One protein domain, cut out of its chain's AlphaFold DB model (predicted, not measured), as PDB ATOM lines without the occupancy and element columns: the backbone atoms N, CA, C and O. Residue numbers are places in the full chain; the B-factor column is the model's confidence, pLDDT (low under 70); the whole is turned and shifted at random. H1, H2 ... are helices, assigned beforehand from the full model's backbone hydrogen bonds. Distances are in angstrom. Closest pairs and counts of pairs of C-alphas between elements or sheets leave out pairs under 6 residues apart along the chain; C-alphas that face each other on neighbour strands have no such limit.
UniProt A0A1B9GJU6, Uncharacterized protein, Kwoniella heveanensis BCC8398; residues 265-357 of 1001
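Overview. This is residues 265 to 357 of the 1001 residues of an uncharacterized protein of Kwoniella heveanensis BCC8398 (UniProt A0A1B9GJU6). One long helix, H1, makes the longest axis; the shorter H4 lies side by side with part of it, running the opposite way, and a head of loops with the short helices H2 and H3 sits at the end of H1 where it leads into H2. The first residues of H1, 265 to 273, stick out as a free arm at the other end. The 93 printed residues have four named helices in the order H1, H2, H3, H4 and no named strand; the class is all helix. The whole is elongated, with spans of 51 by 30 by 20 A, and only just loose, close to compact, with a radius of gyration of the C-alphas of 15.1 A.

Arrangement. H1, residues 265 to 291, touches H4, residues 342 to 356, with its residues 277 to 288 alone. Their closest C-alphas, those of Arg 281 and Ile 351, are 6.5 A apart. They run opposite ways at a shallow tilt of 3 degrees. H2, residues 293 to 299, is close to H1 but not clearly touching, with the C-alphas of Glu 289 and Leu 296 closest at 7.3 A, and about perpendicular to it at 89 degrees. H3, residues 320 to 324, is apart from H1, H2 and H4. O i to N i+4 pairs are within hydrogen-bond range in 22 of 23 for H1, 10 of 11 for H4, 1 of 3 for H2 and 0 of 1 for H3; O i to N i+3 pairs are in range in 3 of 4 for H2 and 2 of 2 for H3.

Along the chain. H1 begins at C-alpha 265 (12.391, -16.038, -33.138) and measures 38.9 A to C-alpha 291 (49.476, -8.783, -42.214). H4 measures 20.7 A and ends at C-alpha 356 (29.344, 0.513, -33.850).

Size, cuts and confidence. The C-alphas farthest apart, those of Lys 265 and Ser 329, are 50.8 A apart. The printed part has no cut. The link from H1 to H2 is tight; those from H2 to H3, 20 residues, and from H3 to H4, 17 residues, are long. Mean pLDDT of the printed part is 81.6, with residues 320 to 328, 333 to 337 and 355 to 357 under 70.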
ATOM      1  N   LYS A 265      11.810 -16.126 -31.784       81.44
ATOM      2  CA  LYS A 265      12.391 -16.038 -33.138       81.44
ATOM      3  C   LYS A 265      13.480 -14.968 -33.145       81.44
ATOM      4  O   LYS A 265      14.629 -15.274 -33.432       81.44
ATOM      5  N   ASP A 266      13.115 -13.774 -32.707       83.69
ATOM      6  CA  ASP A 266      13.982 -12.608 -32.560       83.69
ATOM      7  C   ASP A 266      15.213 -12.903 -31.667       83.69
ATOM      8  O   ASP A 266      16.354 -12.767 -32.103       83.69
ATOM      9  N   ALA A 267      15.022 -13.487 -30.478       81.25
ATOM     10  CA  ALA A 267      16.138 -13.900 -29.617       81.25
ATOM     11  C   ALA A 267      17.115 -14.891 -30.295       81.25
ATOM     12  O   ALA A 267      18.321 -14.867 -30.034       81.25
ATOM     13  N   LYS A 268      16.614 -15.770 -31.177       88.75
ATOM     14  CA  LYS A 268      17.445 -16.671 -31.997       88.75
ATOM     15  C   LYS A 268      18.139 -15.906 -33.129       88.75
ATOM     16  O   LYS A 268      19.283 -16.216 -33.442       88.75
ATOM     17  N   GLU A 269      17.467 -14.929 -33.722       85.44
ATOM     18  CA  GLU A 269      17.939 -14.104 -34.832       85.44
ATOM     19  C   GLU A 269      19.062 -13.152 -34.402       85.44
ATOM     20  O   GLU A 269      20.151 -13.234 -34.967       85.44
ATOM     21  N   ARG A 270      18.896 -12.399 -33.305       81.38
ATOM     22  CA  ARG A 270      19.990 -11.642 -32.661       81.38
ATOM     23  C   ARG A 270      21.160 -12.545 -32.259       81.38
ATOM     24  O   ARG A 270      22.314 -12.190 -32.480       81.38
ATOM     25  N   SER A 271      20.894 -13.759 -31.757       86.31
ATOM     26  CA  SER A 271      21.952 -14.749 -31.470       86.31
ATOM     27  C   SER A 271      22.663 -15.279 -32.725       86.31
ATOM     28  O   SER A 271      23.764 -15.817 -32.606       86.31
ATOM     29  N   LEU A 272      22.062 -15.164 -33.913       88.50
ATOM     30  CA  LEU A 272      22.687 -15.506 -35.191       88.50
ATOM     31  C   LEU A 272      23.409 -14.306 -35.818       88.50
ATOM     32  O   LEU A 272      24.522 -14.516 -36.290       88.50
ATOM     33  N   LYS A 273      22.850 -13.082 -35.765       87.50
ATOM     34  CA  LYS A 273      23.541 -11.832 -36.148       87.50
ATOM     35  C   LYS A 273      24.837 -11.694 -35.338       87.50
ATOM     36  O   LYS A 273      25.899 -11.935 -35.895       87.50
ATOM     37  N   SER A 274      24.752 -11.632 -34.006       85.62
ATOM     38  CA  SER A 274      25.923 -11.566 -33.108       85.62
ATOM     39  C   SER A 274      26.983 -12.666 -33.337       85.62
ATOM     40  O   SER A 274      28.173 -12.424 -33.143       85.62
ATOM     41  N   LYS A 275      26.601 -13.872 -33.791       88.31
ATOM     42  CA  LYS A 275      27.559 -14.934 -34.166       88.31
ATOM     43  C   LYS A 275      28.223 -14.716 -35.527       88.31
ATOM     44  O   LYS A 275      29.382 -15.098 -35.673       88.31
ATOM     45  N   ARG A 276      27.511 -14.155 -36.511       90.88
ATOM     46  CA  ARG A 276      28.088 -13.723 -37.796       90.88
ATOM     47  C   ARG A 276      29.050 -12.566 -37.556       90.88
ATOM     48  O   ARG A 276      30.192 -12.655 -37.982       90.88
ATOM     49  N   ASP A 277      28.619 -11.564 -36.799       88.00
ATOM     50  CA  ASP A 277      29.384 -10.347 -36.525       88.00
ATOM     51  C   ASP A 277      30.669 -10.689 -35.760       88.00
ATOM     52  O   ASP A 277      31.764 -10.361 -36.211       88.00
ATOM     53  N   TRP A 278      30.576 -11.498 -34.694       88.69
ATOM     54  CA  TRP A 278      31.753 -12.025 -33.990       88.69
ATOM     55  C   TRP A 278      32.686 -12.826 -34.909       88.69
ATOM     56  O   TRP A 278      33.907 -12.702 -34.809       88.69
ATOM     57  N   ALA A 279      32.143 -13.647 -35.816       89.44
ATOM     58  CA  ALA A 279      32.956 -14.412 -36.758       89.44
ATOM     59  C   ALA A 279      33.638 -13.509 -37.799       89.44
ATOM     60  O   ALA A 279      34.788 -13.771 -38.154       89.44
ATOM     61  N   ASN A 280      32.975 -12.445 -38.252       90.50
ATOM     62  CA  ASN A 280      33.519 -11.453 -39.177       90.50
ATOM     63  C   ASN A 280      34.609 -10.613 -38.501       90.50
ATOM     64  O   ASN A 280      35.734 -10.591 -38.999       90.50
ATOM     65  N   ARG A 281      34.341 -10.061 -37.312       88.94
ATOM     66  CA  ARG A 281      35.324  -9.323 -36.505       88.94
ATOM     67  C   ARG A 281      36.553 -10.174 -36.194       88.94
ATOM     68  O   ARG A 281      37.681  -9.746 -36.405       88.94
ATOM     69  N   ASN A 282      36.364 -11.423 -35.762       90.62
ATOM     70  CA  ASN A 282      37.466 -12.356 -35.499       90.62
ATOM     71  C   ASN A 282      38.243 -12.709 -36.786       90.62
ATOM     72  O   ASN A 282      39.465 -12.836 -36.748       90.62
ATOM     73  N   ARG A 283      37.580 -12.807 -37.948       91.12
ATOM     74  CA  ARG A 283      38.259 -12.955 -39.249       91.12
ATOM     75  C   ARG A 283      39.078 -11.718 -39.621       91.12
ATOM     76  O   ARG A 283      40.191 -11.898 -40.103       91.12
ATOM     77  N   GLN A 284      38.567 -10.508 -39.399       90.50
ATOM     78  CA  GLN A 284      39.287  -9.257 -39.670       90.50
ATOM     79  C   GLN A 284      40.482  -9.082 -38.727       90.50
ATOM     80  O   GLN A 284      41.592  -8.881 -39.207       90.50
ATOM     81  N   ILE A 285      40.304  -9.297 -37.419       90.38
ATOM     82  CA  ILE A 285      41.406  -9.318 -36.442       90.38
ATOM     83  C   ILE A 285      42.481 -10.319 -36.880       90.38
ATOM     84  O   ILE A 285      43.657  -9.983 -36.893       90.38
ATOM     85  N   GLN A 286      42.105 -11.519 -37.336       90.69
ATOM     86  CA  GLN A 286      43.074 -12.486 -37.863       90.69
ATOM     87  C   GLN A 286      43.663 -12.130 -39.245       90.69
ATOM     88  O   GLN A 286      44.668 -12.727 -39.631       90.69
ATOM     89  N   LYS A 287      43.054 -11.239 -40.040       91.44
ATOM     90  CA  LYS A 287      43.691 -10.691 -41.252       91.44
ATOM     91  C   LYS A 287      44.793  -9.722 -40.832       91.44
ATOM     92  O   LYS A 287      45.947  -9.964 -41.171       91.44
ATOM     93  N   LEU A 288      44.441  -8.742 -40.002       90.62
ATOM     94  CA  LEU A 288      45.354  -7.763 -39.420       90.62
ATOM     95  C   LEU A 288      46.531  -8.431 -38.688       90.62
ATOM     96  O   LEU A 288      47.685  -8.122 -38.958       90.62
ATOM     97  N   GLU A 289      46.271  -9.417 -37.824       90.94
ATOM     98  CA  GLU A 289      47.320 -10.174 -37.122       90.94
ATOM     99  C   GLU A 289      48.281 -10.900 -38.078       90.94
ATOM    100  O   GLU A 289      49.458 -11.050 -37.757       90.94
ATOM    101  N   ARG A 290      47.806 -11.361 -39.247       89.94
ATOM    102  CA  ARG A 290      48.658 -11.996 -40.267       89.94
ATOM    103  C   ARG A 290      49.443 -10.967 -41.075       89.94
ATOM    104  O   ARG A 290      50.630 -11.187 -41.286       89.94
ATOM    105  N   ALA A 291      48.813  -9.870 -41.492       89.69
ATOM    106  CA  ALA A 291      49.476  -8.783 -42.214       89.69
ATOM    107  C   ALA A 291      50.589  -8.150 -41.361       89.69
ATOM    108  O   ALA A 291      51.723  -8.005 -41.804       89.69
ATOM    109  N   GLN A 292      50.286  -7.880 -40.090       87.50
ATOM    110  CA  GLN A 292      51.170  -7.206 -39.140       87.50
ATOM    111  C   GLN A 292      51.986  -8.177 -38.273       87.50
ATOM    112  O   GLN A 292      52.556  -7.783 -37.252       87.50
ATOM    113  N   ALA A 293      52.093  -9.447 -38.681       86.94
ATOM    114  CA  ALA A 293      52.907 -10.451 -38.000       86.94
ATOM    115  C   ALA A 293      54.345  -9.969 -37.675       86.94
ATOM    116  O   ALA A 293      54.698 -10.000 -36.497       86.94
ATOM    117  N   PRO A 294      55.170  -9.444 -38.609       86.25
ATOM    118  CA  PRO A 294      56.560  -9.058 -38.303       86.25
ATOM    119  C   PRO A 294      56.701  -7.888 -37.306       86.25
ATOM    120  O   PRO A 294      57.775  -7.691 -36.721       86.25
ATOM    121  N   PHE A 295      55.632  -7.119 -37.079       87.31
ATOM    122  CA  PHE A 295      55.545  -6.164 -35.976       87.31
ATOM    123  C   PHE A 295      55.133  -6.880 -34.683       87.31
ATOM    124  O   PHE A 295      55.892  -6.891 -33.712       87.31
ATOM    125  N   LEU A 296      53.974  -7.548 -34.688       87.75
ATOM    126  CA  LEU A 296      53.380  -8.201 -33.517       87.75
ATOM    127  C   LEU A 296      54.267  -9.301 -32.904       87.75
ATOM    128  O   LEU A 296      54.190  -9.573 -31.707       87.75
ATOM    129  N   GLU A 297      55.147  -9.924 -33.691       87.12
ATOM    130  CA  GLU A 297      56.059 -10.971 -33.225       87.12
ATOM    131  C   GLU A 297      57.099 -10.486 -32.204       87.12
ATOM    132  O   GLU A 297      57.644 -11.304 -31.459       87.12
ATOM    133  N   ARG A 298      57.341  -9.172 -32.127       84.62
ATOM    134  CA  ARG A 298      58.265  -8.541 -31.169       84.62
ATOM    135  C   ARG A 298      57.721  -8.550 -29.732       84.62
ATOM    136  O   ARG A 298      58.498  -8.442 -28.788       84.62
ATOM    137  N   PHE A 299      56.409  -8.736 -29.572       84.81
ATOM    138  CA  PHE A 299      55.675  -8.659 -28.300       84.81
ATOM    139  C   PHE A 299      55.212 -10.032 -27.779       84.81
ATOM    140  O   PHE A 299      54.529 -10.134 -26.759       84.81
ATOM    141  N   GLY A 300      55.592 -11.118 -28.461       84.88
ATOM    142  CA  GLY A 300      55.406 -12.470 -27.937       84.88
ATOM    143  C   GLY A 300      53.934 -12.872 -27.736       84.88
ATOM    144  O   GLY A 300      53.072 -12.494 -28.533       84.88
ATOM    145  N   PRO A 301      53.622 -13.650 -26.679       83.75
ATOM    146  CA  PRO A 301      52.247 -14.019 -26.329       83.75
ATOM    147  C   PRO A 301      51.453 -12.869 -25.682       83.75
ATOM    148  O   PRO A 301      50.217 -12.939 -25.625       83.75
ATOM    149  N   GLU A 302      52.135 -11.819 -25.209       80.75
ATOM    150  CA  GLU A 302      51.471 -10.638 -24.655       80.75
ATOM    151  C   GLU A 302      50.912  -9.723 -25.743       80.75
ATOM    152  O   GLU A 302      49.806  -9.202 -25.596       80.75
ATOM    153  N   GLY A 303      51.578  -9.659 -26.897       85.62
ATOM    154  CA  GLY A 303      51.075  -8.919 -28.047       85.62
ATOM    155  C   GLY A 303      51.034  -7.412 -27.789       85.62
ATOM    156  O   GLY A 303      51.703  -6.896 -26.898       85.62
ATOM    157  N   VAL A 304      50.244  -6.701 -28.588       89.00
ATOM    158  CA  VAL A 304      50.094  -5.243 -28.507       89.00
ATOM    159  C   VAL A 304      48.671  -4.902 -28.105       89.00
ATOM    160  O   VAL A 304      47.728  -5.339 -28.764       89.00
ATOM    161  N   ILE A 305      48.510  -4.102 -27.054       88.00
ATOM    162  CA  ILE A 305      47.241  -3.447 -26.735       88.00
ATOM    163  C   ILE A 305      47.202  -2.126 -27.506       88.00
ATOM    164  O   ILE A 305      48.041  -1.254 -27.294       88.00
ATOM    165  N   THR A 306      46.247  -1.977 -28.422       85.56
ATOM    166  CA  THR A 306      46.061  -0.715 -29.148       85.56
ATOM    167  C   THR A 306      45.432   0.365 -28.255       85.56
ATOM    168  O   THR A 306      44.756   0.023 -27.280       85.56
ATOM    169  N   PRO A 307      45.553   1.668 -28.589       81.31
ATOM    170  CA  PRO A 307      44.910   2.750 -27.828       81.31
ATOM    171  C   PRO A 307      43.384   2.588 -27.764       81.31
ATOM    172  O   PRO A 307      42.728   2.971 -26.802       81.31
ATOM    173  N   CYS A 308      42.823   1.944 -28.786       76.81
ATOM    174  CA  CYS A 308      41.420   1.576 -28.912       76.81
ATOM    175  C   CYS A 308      41.001   0.319 -28.111       76.81
ATOM    176  O   CYS A 308      39.835  -0.079 -28.179       76.81
ATOM    177  N   GLY A 309      41.906  -0.274 -27.321       81.88
ATOM    178  CA  GLY A 309      41.632  -1.346 -26.357       81.88
ATOM    179  C   GLY A 309      41.638  -2.769 -26.926       81.88
ATOM    180  O   GLY A 309      41.257  -3.708 -26.227       81.88
ATOM    181  N   MET A 310      42.058  -2.961 -28.179       86.19
ATOM    182  CA  MET A 310      42.113  -4.281 -28.815       86.19
ATOM    183  C   MET A 310      43.513  -4.892 -28.685       86.19
ATOM    184  O   MET A 310      44.511  -4.268 -29.033       86.19
ATOM    185  N   ARG A 311      43.594  -6.132 -28.182       89.38
ATOM    186  CA  ARG A 311      44.855  -6.879 -28.022       89.38
ATOM    187  C   ARG A 311      45.132  -7.712 -29.274       89.38
ATOM    188  O   ARG A 311      44.438  -8.699 -29.520       89.38
ATOM    189  N   LEU A 312      46.138  -7.318 -30.046       89.62
ATOM    190  CA  LEU A 312      46.599  -8.003 -31.255       89.62
ATOM    191  C   LEU A 312      47.761  -8.940 -30.918       89.62
ATOM    192  O   LEU A 312      48.681  -8.552 -30.200       89.62
ATOM    193  N   ILE A 313      47.741 -10.170 -31.438       90.19
ATOM    194  CA  ILE A 313      48.755 -11.193 -31.144       90.19
ATOM    195  C   ILE A 313      49.271 -11.771 -32.462       90.19
ATOM    196  O   ILE A 313      48.475 -12.169 -33.310       90.19
ATOM    197  N   ALA A 314      50.591 -11.886 -32.631       87.56
ATOM    198  CA  ALA A 314      51.126 -12.543 -33.822       87.56
ATOM    199  C   ALA A 314      50.628 -14.004 -33.917       87.56
ATOM    200  O   ALA A 314      50.663 -14.724 -32.911       87.56
ATOM    201  N   PRO A 315      50.233 -14.494 -35.110       86.81
ATOM    202  CA  PRO A 315      49.644 -15.821 -35.281       86.81
ATOM    203  C   PRO A 315      50.481 -16.967 -34.698       86.81
ATOM    204  O   PRO A 315      49.912 -17.920 -34.169       86.81
ATOM    205  N   LYS A 316      51.820 -16.861 -34.710       83.31
ATOM    206  CA  LYS A 316      52.716 -17.885 -34.139       83.31
ATOM    207  C   LYS A 316      52.601 -18.049 -32.616       83.31
ATOM    208  O   LYS A 316      52.916 -19.117 -32.098       83.31
ATOM    209  N   PHE A 317      52.112 -17.031 -31.905       83.12
ATOM    210  CA  PHE A 317      51.838 -17.082 -30.464       83.12
ATOM    211  C   PHE A 317      50.352 -17.317 -30.145       83.12
ATOM    212  O   PHE A 317      49.963 -17.320 -28.980       83.12
ATOM    213  N   LYS A 318      49.502 -17.553 -31.152       79.75
ATOM    214  CA  LYS A 318      48.054 -17.724 -30.982       79.75
ATOM    215  C   LYS A 318      47.670 -19.208 -30.917       79.75
ATOM    216  O   LYS A 318      47.124 -19.777 -31.858       79.75
ATOM    217  N   GLY A 319      47.979 -19.853 -29.791       75.06
ATOM    218  CA  GLY A 319      47.704 -21.278 -29.561       75.06
ATOM    219  C   GLY A 319      48.516 -21.868 -28.399       75.06
ATOM    220  O   GLY A 319      49.142 -21.113 -27.658       75.06
ATOM    221  N   PRO A 320      48.574 -23.206 -28.237       65.06
ATOM    222  CA  PRO A 320      49.271 -23.849 -27.112       65.06
ATOM    223  C   PRO A 320      50.785 -23.571 -27.071       65.06
ATOM    224  O   PRO A 320      51.401 -23.688 -26.014       65.06
ATOM    225  N   ILE A 321      51.376 -23.152 -28.196       60.91
ATOM    226  CA  ILE A 321      52.781 -22.729 -28.302       60.91
ATOM    227  C   ILE A 321      53.058 -21.479 -27.440       60.91
ATOM    228  O   ILE A 321      54.177 -21.321 -26.953       60.91
ATOM    229  N   ALA A 322      52.048 -20.645 -27.152       62.06
ATOM    230  CA  ALA A 322      52.164 -19.466 -26.286       62.06
ATOM    231  C   ALA A 322      52.800 -19.775 -24.920       62.06
ATOM    232  O   ALA A 322      53.599 -18.993 -24.418       62.06
ATOM    233  N   HIS A 323      52.502 -20.944 -24.347       57.47
ATOM    234  CA  HIS A 323      53.007 -21.366 -23.038       57.47
ATOM    235  C   HIS A 323      54.479 -21.821 -23.051       57.47
ATOM    236  O   HIS A 323      55.026 -22.135 -21.999       57.47
ATOM    237  N   SER A 324      55.119 -21.875 -24.227       61.03
ATOM    238  CA  SER A 324      56.555 -22.165 -24.379       61.03
ATOM    239  C   SER A 324      57.426 -20.905 -24.497       61.03
ATOM    240  O   SER A 324      58.654 -20.997 -24.450       61.03
ATOM    241  N   ALA A 325      56.803 -19.730 -24.631       65.25
ATOM    242  CA  ALA A 325      57.486 -18.445 -24.649       65.25
ATOM    243  C   ALA A 325      58.171 -18.171 -23.301       65.25
ATOM    244  O   ALA A 325      57.564 -18.315 -22.240       65.25
ATOM    245  N   LYS A 326      59.438 -17.745 -23.334       68.94
ATOM    246  CA  LYS A 326      60.156 -17.338 -22.120       68.94
ATOM    247  C   LYS A 326      59.699 -15.927 -21.718       68.94
ATOM    248  O   LYS A 326      59.739 -15.034 -22.567       68.94
ATOM    249  N   PRO A 327      59.299 -15.683 -20.457       59.91
ATOM    250  CA  PRO A 327      59.078 -14.318 -19.992       59.91
ATOM    251  C   PRO A 327      60.396 -13.532 -20.089       59.91
ATOM    252  O   PRO A 327      61.456 -14.052 -19.739       59.91
ATOM    253  N   GLY A 328      60.332 -12.301 -20.603       65.25
ATOM    254  CA  GLY A 328      61.498 -11.427 -20.789       65.25
ATOM    255  C   GLY A 328      62.242 -11.542 -22.129       65.25
ATOM    256  O   GLY A 328      63.227 -10.834 -22.311       65.25
ATOM    257  N   SER A 329      61.803 -12.374 -23.087       75.19
ATOM    258  CA  SER A 329      62.361 -12.380 -24.460       75.19
ATOM    259  C   SER A 329      61.547 -11.569 -25.481       75.19
ATOM    260  O   SER A 329      61.739 -11.741 -26.683       75.19
ATOM    261  N   TYR A 330      60.615 -10.736 -25.016       81.56
ATOM    262  CA  TYR A 330      59.668  -9.968 -25.830       81.56
ATOM    263  C   TYR A 330      59.426  -8.589 -25.210       81.56
ATOM    264  O   TYR A 330      59.663  -8.401 -24.019       81.56
ATOM    265  N   LEU A 331      58.961  -7.638 -26.019       78.06
ATOM    266  CA  LEU A 331      58.593  -6.294 -25.572       78.06
ATOM    267  C   LEU A 331      57.196  -6.293 -24.934       78.06
ATOM    268  O   LEU A 331      56.262  -6.870 -25.492       78.06
ATOM    269  N   ASP A 332      57.029  -5.586 -23.816       73.94
ATOM    270  CA  ASP A 332      55.727  -5.418 -23.164       73.94
ATOM    271  C   ASP A 332      54.857  -4.412 -23.937       73.94
ATOM    272  O   ASP A 332      54.951  -3.197 -23.738       73.94
ATOM    273  N   GLY A 333      53.956  -4.905 -24.795       68.62
ATOM    274  CA  GLY A 333      52.993  -4.099 -25.570       68.62
ATOM    275  C   GLY A 333      51.854  -3.479 -24.745       68.62
ATOM    276  O   GLY A 333      50.725  -3.374 -25.223       68.62
ATOM    277  N   ILE A 334      52.156  -3.113 -23.496       68.12
ATOM    278  CA  ILE A 334      51.282  -2.503 -22.484       68.12
ATOM    279  C   ILE A 334      51.822  -1.108 -22.080       68.12
ATOM    280  O   ILE A 334      51.083  -0.281 -21.551       68.12
ATOM    281  N   GLY A 335      53.108  -0.818 -22.332       53.66
ATOM    282  CA  GLY A 335      53.759   0.444 -21.963       53.66
ATOM    283  C   GLY A 335      53.615   1.553 -23.015       53.66
ATOM    284  O   GLY A 335      53.990   1.374 -24.172       53.66
ATOM    285  N   GLY A 336      53.153   2.736 -22.593       56.19
ATOM    286  CA  GLY A 336      52.815   3.891 -23.446       56.19
ATOM    287  C   GLY A 336      53.959   4.623 -24.171       56.19
ATOM    288  O   GLY A 336      53.778   5.776 -24.541       56.19
ATOM    289  N   ASN A 337      55.110   3.978 -24.389       61.47
ATOM    290  CA  ASN A 337      56.169   4.466 -25.288       61.47
ATOM    291  C   ASN A 337      56.131   3.769 -26.664       61.47
ATOM    292  O   ASN A 337      57.022   3.977 -27.487       61.47
ATOM    293  N   LEU A 338      55.146   2.897 -26.908       75.75
ATOM    294  CA  LEU A 338      55.068   2.135 -28.146       75.75
ATOM    295  C   LEU A 338      54.378   2.927 -29.264       75.75
ATOM    296  O   LEU A 338      53.157   3.065 -29.276       75.75
ATOM    297  N   ILE A 339      55.162   3.358 -30.253       80.81
ATOM    298  CA  ILE A 339      54.635   3.832 -31.535       80.81
ATOM    299  C   ILE A 339      54.115   2.612 -32.307       80.81
ATOM    300  O   ILE A 339      54.886   1.788 -32.802       80.81
ATOM    301  N   ILE A 340      52.793   2.482 -32.362       84.56
ATOM    302  CA  ILE A 340      52.091   1.492 -33.181       84.56
ATOM    303  C   ILE A 340      51.940   2.095 -34.589       84.56
ATOM    304  O   ILE A 340      51.511   3.243 -34.678       84.56
ATOM    305  N   PRO A 341      52.289   1.380 -35.678       85.44
ATOM    306  CA  PRO A 341      52.157   1.915 -37.032       85.44
ATOM    307  C   PRO A 341      50.715   2.314 -37.361       85.44
ATOM    308  O   PRO A 341      49.777   1.588 -37.023       85.44
ATOM    309  N   GLU A 342      50.551   3.436 -38.061       87.50
ATOM    310  CA  GLU A 342      49.240   4.037 -38.338       87.50
ATOM    311  C   GLU A 342      48.305   3.095 -39.112       87.50
ATOM    312  O   GLU A 342      47.106   3.068 -38.871       87.50
ATOM    313  N   ASP A 343      48.842   2.232 -39.977       86.69
ATOM    314  CA  ASP A 343      48.067   1.202 -40.685       86.69
ATOM    315  C   ASP A 343      47.331   0.257 -39.725       86.69
ATOM    316  O   ASP A 343      46.175  -0.097 -39.953       86.69
ATOM    317  N   ILE A 344      47.968  -0.092 -38.601       87.06
ATOM    318  CA  ILE A 344      47.363  -0.915 -37.548       87.06
ATOM    319  C   ILE A 344      46.262  -0.128 -36.841       87.06
ATOM    320  O   ILE A 344      45.204  -0.681 -36.553       87.06
ATOM    321  N   LEU A 345      46.491   1.155 -36.551       87.75
ATOM    322  CA  LEU A 345      45.502   1.998 -35.880       87.75
ATOM    323  C   LEU A 345      44.261   2.189 -36.761       87.75
ATOM    324  O   LEU A 345      43.148   1.968 -36.281       87.75
ATOM    325  N   ARG A 346      44.451   2.457 -38.059       89.94
ATOM    326  CA  ARG A 346      43.389   2.549 -39.071       89.94
ATOM    327  C   ARG A 346      42.625   1.234 -39.239       89.94
ATOM    328  O   ARG A 346      41.404   1.240 -39.116       89.94
ATOM    329  N   GLU A 347      43.299   0.096 -39.435       87.94
ATOM    330  CA  GLU A 347      42.620  -1.209 -39.534       87.94
ATOM    331  C   GLU A 347      41.834  -1.559 -38.257       87.94
ATOM    332  O   GLU A 347      40.715  -2.064 -38.340       87.94
ATOM    333  N   VAL A 348      42.370  -1.280 -37.064       89.19
ATOM    334  CA  VAL A 348      41.661  -1.553 -35.802       89.19
ATOM    335  C   VAL A 348      40.474  -0.618 -35.598       89.19
ATOM    336  O   VAL A 348      39.443  -1.064 -35.089       89.19
ATOM    337  N   GLN A 349      40.594   0.647 -35.998       89.19
ATOM    338  CA  GLN A 349      39.498   1.606 -35.953       89.19
ATOM    339  C   GLN A 349      38.374   1.181 -36.914       89.19
ATOM    340  O   GLN A 349      37.248   1.032 -36.459       89.19
ATOM    341  N   ILE A 350      38.684   0.789 -38.158       88.19
ATOM    342  CA  ILE A 350      37.708   0.202 -39.100       88.19
ATOM    343  C   ILE A 350      37.020  -1.041 -38.506       88.19
ATOM    344  O   ILE A 350      35.803  -1.185 -38.605       88.19
ATOM    345  N   ILE A 351      37.770  -1.946 -37.861       87.19
ATOM    346  CA  ILE A 351      37.185  -3.138 -37.223       87.19
ATOM    347  C   ILE A 351      36.215  -2.748 -36.101       87.19
ATOM    348  O   ILE A 351      35.147  -3.342 -36.015       87.19
ATOM    349  N   ARG A 352      36.580  -1.775 -35.255       86.31
ATOM    350  CA  ARG A 352      35.713  -1.236 -34.195       86.31
ATOM    351  C   ARG A 352      34.471  -0.574 -34.781       86.31
ATOM    352  O   ARG A 352      33.386  -0.776 -34.247       86.31
ATOM    353  N   ASP A 353      34.625   0.231 -35.822       84.06
ATOM    354  CA  ASP A 353      33.528   1.038 -36.347       84.06
ATOM    355  C   ASP A 353      32.463   0.152 -36.991       84.06
ATOM    356  O   ASP A 353      31.286   0.429 -36.817       84.06
ATOM    357  N   ILE A 354      32.841  -1.004 -37.546       79.88
ATOM    358  CA  ILE A 354      31.912  -2.062 -37.984       79.88
ATOM    359  C   ILE A 354      31.106  -2.686 -36.818       79.88
ATOM    360  O   ILE A 354      30.004  -3.187 -37.045       79.88
ATOM    361  N   ASP A 355      31.595  -2.661 -35.570       69.50
ATOM    362  CA  ASP A 355      30.789  -3.045 -34.395       69.50
ATOM    363  C   ASP A 355      29.825  -1.933 -33.940       69.50
ATOM    364  O   ASP A 355      28.817  -2.229 -33.295       69.50
ATOM    365  N   ILE A 356      30.146  -0.665 -34.224       66.38
ATOM    366  CA  ILE A 356      29.344   0.513 -33.850       66.38
ATOM    367  C   ILE A 356      28.259   0.761 -34.908       66.38
ATOM    368  O   ILE A 356      27.088   0.934 -34.569       66.38
ATOM    369  N   SER A 357      28.621   0.695 -36.192       54.50
ATOM    370  CA  SER A 357      27.726   0.738 -37.347       54.50
ATOM    371  C   SER A 357      26.983  -0.600 -37.493       54.50
ATOM    372  O   SER A 357      27.219  -1.406 -38.394       54.50
TER     373      SER A 357